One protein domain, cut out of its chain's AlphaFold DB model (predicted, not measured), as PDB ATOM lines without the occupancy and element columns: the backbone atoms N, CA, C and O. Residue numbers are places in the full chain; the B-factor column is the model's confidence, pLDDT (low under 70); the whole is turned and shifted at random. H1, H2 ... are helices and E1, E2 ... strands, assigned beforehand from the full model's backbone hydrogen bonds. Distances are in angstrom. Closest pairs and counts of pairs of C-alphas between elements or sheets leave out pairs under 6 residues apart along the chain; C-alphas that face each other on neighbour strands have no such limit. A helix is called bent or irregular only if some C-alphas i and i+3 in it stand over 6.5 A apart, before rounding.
ATOM      1  N   PRO A   7      55.379  48.959 -56.176       96.88
ATOM      2  CA  PRO A   7      54.696  48.403 -57.342       96.88
ATOM      3  C   PRO A   7      53.204  48.126 -57.140       96.88
ATOM      4  O   PRO A   7      52.509  47.903 -58.118       96.88
ATOM      5  N   TYR A   8      52.689  48.142 -55.906       97.56
ATOM      6  CA  TYR A   8      51.262  47.945 -55.628       97.56
ATOM      7  C   TYR A   8      50.455  49.251 -55.615       97.56
ATOM      8  O   TYR A   8      49.226  49.203 -55.597       97.56
ATOM      9  N   ARG A   9      51.106  50.426 -55.656       96.69
ATOM     10  CA  ARG A   9      50.426  51.732 -55.517       96.69
ATOM     11  C   ARG A   9      49.325  51.967 -56.546       96.69
ATOM     12  O   ARG A   9      48.327  52.610 -56.210       96.69
ATOM     13  N   PHE A  10      49.482  51.427 -57.755       97.25
ATOM     14  CA  PHE A  10      48.496  51.537 -58.832       97.25
ATOM     15  C   PHE A  10      47.127  50.959 -58.434       97.25
ATOM     16  O   PHE A  10      46.099  51.487 -58.839       97.25
ATOM     17  N   ILE A  11      47.075  49.952 -57.554       97.69
ATOM     18  CA  ILE A  11      45.815  49.346 -57.094       97.69
ATOM     19  C   ILE A  11      44.962  50.377 -56.345       97.69
ATOM     20  O   ILE A  11      43.774  50.546 -56.624       97.69
ATOM     21  N   SER A  12      45.582  51.119 -55.429       97.00
ATOM     22  CA  SER A  12      44.898  52.201 -54.718       97.00
ATOM     23  C   SER A  12      44.702  53.455 -55.576       97.00
ATOM     24  O   SER A  12      43.695  54.134 -55.420       97.00
ATOM     25  N   GLY A  13      45.642  53.772 -56.474       96.81
ATOM     26  CA  GLY A  13      45.610  55.002 -57.274       96.81
ATOM     27  C   GLY A  13      44.659  54.950 -58.470       96.81
ATOM     28  O   GLY A  13      43.935  55.907 -58.718       96.81
ATOM     29  N   GLU A  14      44.643  53.837 -59.197       97.75
ATOM     30  CA  GLU A  14      43.860  53.673 -60.426       97.75
ATOM     31  C   GLU A  14      42.516  53.005 -60.122       97.75
ATOM     32  O   GLU A  14      41.455  53.505 -60.499       97.75
ATOM     33  N   TYR A  15      42.532  51.912 -59.354       97.75
ATOM     34  CA  TYR A  15      41.328  51.119 -59.076       97.75
ATOM     35  C   TYR A  15      40.599  51.517 -57.792       97.75
ATOM     36  O   TYR A  15      39.533  50.966 -57.497       97.75
ATOM     37  N   HIS A  16      41.154  52.459 -57.021       96.69
ATOM     38  CA  HIS A  16      40.586  52.931 -55.758       96.69
ATOM     39  C   HIS A  16      40.314  51.793 -54.760       96.69
ATOM     40  O   HIS A  16      39.424  51.893 -53.913       96.69
ATOM     41  N   LYS A  17      41.098  50.708 -54.811       97.88
ATOM     42  CA  LYS A  17      40.999  49.597 -53.857       97.88
ATOM     43  C   LYS A  17      42.065  49.739 -52.763       97.88
ATOM     44  O   LYS A  17      43.249  49.784 -53.103       97.88
ATOM     45  N   PRO A  18      41.682  49.813 -51.472       98.00
ATOM     46  CA  PRO A  18      42.659  49.857 -50.391       98.00
ATOM     47  C   PRO A  18      43.421  48.531 -50.336       98.00
ATOM     48  O   PRO A  18      42.857  47.465 -50.597       98.00
ATOM     49  N   LEU A  19      44.709  48.598 -50.009       98.38
ATOM     50  CA  LEU A  19      45.585  47.433 -49.957       98.38
ATOM     51  C   LEU A  19      46.524  47.557 -48.764       98.38
ATOM     52  O   LEU A  19      47.146  48.599 -48.560       98.38
ATOM     53  N   VAL A  20      46.650  46.479 -47.994       98.44
ATOM     54  CA  VAL A  20      47.590  46.394 -46.876       98.44
ATOM     55  C   VAL A  20      48.504  45.193 -47.085       98.44
ATOM     56  O   VAL A  20      48.037  44.066 -47.217       98.44
ATOM     57  N   VAL A  21      49.816  45.431 -47.120       98.25
ATOM     58  CA  VAL A  21      50.821  44.358 -47.108       98.25
ATOM     59  C   VAL A  21      50.970  43.844 -45.677       98.25
ATOM     60  O   VAL A  21      51.373  44.605 -44.793       98.25
ATOM     61  N   THR A  22      50.664  42.565 -45.455       98.31
ATOM     62  CA  THR A  22      50.676  41.920 -44.131       98.31
ATOM     63  C   THR A  22      51.732  40.825 -44.025       98.31
ATOM     64  O   THR A  22      52.242  40.319 -45.028       98.31
ATOM     65  N   GLY A  23      52.063  40.470 -42.784       97.44
ATOM     66  CA  GLY A  23      52.736  39.215 -42.471       97.44
ATOM     67  C   GLY A  23      51.774  38.028 -42.467       97.44
ATOM     68  O   GLY A  23      50.648  38.114 -42.962       97.44
ATOM     69  N   PHE A  24      52.246  36.919 -41.903       97.94
ATOM     70  CA  PHE A  24      51.528  35.641 -41.864       97.94
ATOM     71  C   PHE A  24      51.171  35.196 -40.441       97.94
ATOM     72  O   PHE A  24      50.483  34.191 -40.279       97.94
ATOM     73  N   GLU A  25      51.612  35.930 -39.414       98.19
ATOM     74  CA  GLU A  25      51.198  35.650 -38.041       98.19
ATOM     75  C   GLU A  25      49.731  36.057 -37.840       98.19
ATOM     76  O   GLU A  25      49.276  37.029 -38.454       98.19
ATOM     77  N   PRO A  26      48.980  35.396 -36.942       98.25
ATOM     78  CA  PRO A  26      47.573  35.720 -36.714       98.25
ATOM     79  C   PRO A  26      47.332  37.206 -36.418       98.25
ATOM     80  O   PRO A  26      46.409  37.811 -36.961       98.25
ATOM     81  N   LEU A  27      48.199  37.823 -35.607       98.31
ATOM     82  CA  LEU A  27      48.107  39.248 -35.281       98.31
ATOM     83  C   LEU A  27      48.417  40.157 -36.474       98.31
ATOM     84  O   LEU A  27      47.826  41.231 -36.570       98.31
ATOM     85  N   ASP A  28      49.287  39.738 -37.397       98.44
ATOM     86  CA  ASP A  28      49.566  40.526 -38.601       98.44
ATOM     87  C   ASP A  28      48.337  40.623 -39.498       98.44
ATOM     88  O   ASP A  28      48.008  41.695 -40.007       98.44
ATOM     89  N   ILE A  29      47.645  39.494 -39.665       98.50
ATOM     90  CA  ILE A  29      46.428  39.404 -40.465       98.50
ATOM     91  C   ILE A  29      45.314  40.220 -39.804       98.50
ATOM     92  O   ILE A  29      44.683  41.033 -40.476       98.50
ATOM     93  N   LEU A  30      45.097  40.060 -38.492       98.69
ATOM     94  CA  LEU A  30      44.073  40.819 -37.761       98.69
ATOM     95  C   LEU A  30      44.312  42.330 -37.848       98.69
ATOM     96  O   LEU A  30      43.380  43.085 -38.129       98.69
ATOM     97  N   GLN A  31      45.556  42.776 -37.666       98.62
ATOM     98  CA  GLN A  31      45.900  44.187 -37.808       98.62
ATOM     99  C   GLN A  31      45.727  44.669 -39.254       98.62
ATOM    100  O   GLN A  31      45.213  45.763 -39.471       98.62
ATOM    101  N   GLY A  32      46.105  43.861 -40.248       98.56
ATOM    102  CA  GLY A  32      45.895  44.189 -41.657       98.56
ATOM    103  C   GLY A  32      44.420  44.371 -42.017       98.56
ATOM    104  O   GLY A  32      44.069  45.324 -42.710       98.56
ATOM    105  N   VAL A  33      43.546  43.504 -41.496       98.62
ATOM    106  CA  VAL A  33      42.089  43.632 -41.651       98.62
ATOM    107  C   VAL A  33      41.573  44.899 -40.966       98.62
ATOM    108  O   VAL A  33      40.800  45.632 -41.575       98.62
ATOM    109  N   MET A  34      42.025  45.194 -39.744       98.69
ATOM    110  CA  MET A  34      41.656  46.428 -39.036       98.69
ATOM    111  C   MET A  34      42.046  47.676 -39.842       98.69
ATOM    112  O   MET A  34      41.201  48.530 -40.073       98.69
ATOM    113  N   MET A  35      43.271  47.731 -40.373       98.69
ATOM    114  CA  MET A  35      43.729  48.843 -41.218       98.69
ATOM    115  C   MET A  35      42.880  49.015 -42.491       98.69
ATOM    116  O   MET A  35      42.625  50.140 -42.918       98.69
ATOM    117  N   LEU A  36      42.422  47.917 -43.107       98.62
ATOM    118  CA  LEU A  36      41.502  47.980 -44.250       98.62
ATOM    119  C   LEU A  36      40.122  48.526 -43.852       98.62
ATOM    120  O   LEU A  36      39.548  49.319 -44.598       98.62
ATOM    121  N   ILE A  37      39.599  48.113 -42.693       98.56
ATOM    122  CA  ILE A  37      38.324  48.608 -42.158       98.56
ATOM    123  C   ILE A  37      38.422  50.105 -41.852       98.56
ATOM    124  O   ILE A  37      37.531  50.850 -42.249       98.56
ATOM    125  N   ASP A  38      39.509  50.560 -41.229       98.69
ATOM    126  CA  ASP A  38      39.725  51.980 -40.929       98.69
ATOM    127  C   ASP A  38      39.742  52.818 -42.212       98.69
ATOM    128  O   ASP A  38      39.020  53.809 -42.321       98.69
ATOM    129  N   GLN A  39      40.480  52.378 -43.239       98.50
ATOM    130  CA  GLN A  39      40.472  53.043 -44.544       98.50
ATOM    131  C   GLN A  39      39.067  53.110 -45.158       98.50
ATOM    132  O   GLN A  39      38.683  54.154 -45.689       98.50
ATOM    133  N   PHE A  40      38.293  52.026 -45.068       97.88
ATOM    134  CA  PHE A  40      36.919  51.986 -45.566       97.88
ATOM    135  C   PHE A  40      36.007  52.972 -44.822       97.88
ATOM    136  O   PHE A  40      35.310  53.758 -45.463       97.88
ATOM    137  N   CYS A  41      36.044  52.970 -43.488       98.44
ATOM    138  CA  CYS A  41      35.269  53.880 -42.641       98.44
ATOM    139  C   CYS A  41      35.626  55.353 -42.886       98.44
ATOM    140  O   CYS A  41      34.754  56.218 -42.848       98.44
ATOM    141  N   GLU A  42      36.896  55.639 -43.169       98.25
ATOM    142  CA  GLU A  42      37.404  56.989 -43.431       98.25
ATOM    143  C   GLU A  42      37.270  57.423 -44.902       98.25
ATOM    144  O   GLU A  42      37.652  58.541 -45.253       98.25
ATOM    145  N   GLY A  43      36.769  56.556 -45.789       97.25
ATOM    146  CA  GLY A  43      36.671  56.845 -47.223       97.25
ATOM    147  C   GLY A  43      38.030  57.047 -47.906       97.25
ATOM    148  O   GLY A  43      38.118  57.731 -48.929       97.25
ATOM    149  N   ARG A  44      39.108  56.477 -47.352       97.75
ATOM    150  CA  ARG A  44      40.461  56.530 -47.918       97.75
ATOM    151  C   ARG A  44      40.761  55.268 -48.722       97.75
ATOM    152  O   ARG A  44      40.264  54.186 -48.440       97.75
ATOM    153  N   SER A  45      41.643  55.404 -49.708       97.81
ATOM    154  CA  SER A  45      42.177  54.272 -50.465       97.81
ATOM    155  C   SER A  45      43.675  54.450 -50.660       97.81
ATOM    156  O   SER A  45      44.128  55.316 -51.414       97.81
ATOM    157  N   ARG A  46      44.464  53.697 -49.893       98.19
ATOM    158  CA  ARG A  46      45.924  53.771 -49.845       98.19
ATOM    159  C   ARG A  46      46.532  52.370 -49.836       98.19
ATOM    160  O   ARG A  46      45.944  51.407 -49.352       98.19
ATOM    161  N   THR A  47      47.749  52.295 -50.365       98.12
ATOM    162  CA  THR A  47      48.650  51.154 -50.183       98.12
ATOM    163  C   THR A  47      49.409  51.358 -48.877       98.12
ATOM    164  O   THR A  47      50.267  52.237 -48.789       98.12
ATOM    165  N   GLU A  48      49.079  50.577 -47.857       98.31
ATOM    166  CA  GLU A  48      49.711  50.627 -46.541       98.31
ATOM    167  C   GLU A  48      50.522  49.349 -46.272       98.31
ATOM    168  O   GLU A  48      50.366  48.315 -46.922       98.31
ATOM    169  N   ASN A  49      51.442  49.429 -45.315       98.44
ATOM    170  CA  ASN A  49      52.358  48.343 -44.986       98.44
ATOM    171  C   ASN A  49      52.290  48.066 -43.489       98.44
ATOM    172  O   ASN A  49      52.811  48.859 -42.698       98.44
ATOM    173  N   GLN A  50      51.644  46.960 -43.125       98.31
ATOM    174  CA  GLN A  50      51.639  46.415 -41.770       98.31
ATOM    175  C   GLN A  50      52.949  45.650 -41.518       98.31
ATOM    176  O   GLN A  50      53.548  45.759 -40.449       98.31
TER     177      GLN A  50
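What this domain is: This is residues 7 to 50 of the 123 residues of the protein "Hydrogenase isoenzymes formation protein hypD" of Serratia plymuthica (UniProt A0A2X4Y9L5). Two short parallel strands, E1 and E2, lie side by side between the long helix H2 and the short helix H1, in a flat, compact body. The 44 printed residues include H1, E1, H2, E2 in chain order, class mixed; the radius of gyration of the C-alphas is 10.3 A and the spans 30 by 25 by 10 A.

Where its parts are: Find E1 at residues 19 to 21 and E2 at residues 47 to 49, ending at C-alpha 49 (52.358, 48.343, -44.986). H2, residues 26 to 41, runs 22.7 A from C-alpha 26 (47.573, 35.720, -36.714). H1, residues 7 to 13, is irregular: C-alphas 7 and 10 are 7.1 A apart.

How they stand to each other: E1 and E2 are parallel at 24 degrees, with N 21 and O 48 within hydrogen-bond range at 2.9 A. E1, H2 and E2 form a strand-helix-strand unit, parallel neighbour strands joined through a helix, with a left-handed crossover. The closest C-alphas of E1 and H2, Val 20 and Gly 32, are 5.9 A apart; those of H1 and E2, Arg 9 and Thr 47, 5.7 A. H1 and H2 are apart. Every O i to N i+4 pair is within hydrogen-bond range in H2; in H1 1 of 3 is, beside 3 of 4 O i to N i+3 pairs.

The domain as a whole: The C-alphas farthest apart, Glu 14 and Pro 26, are 30.0 A apart. The printed part has no cut, its three links are tight, and no printed residue is under 70 in pLDDT.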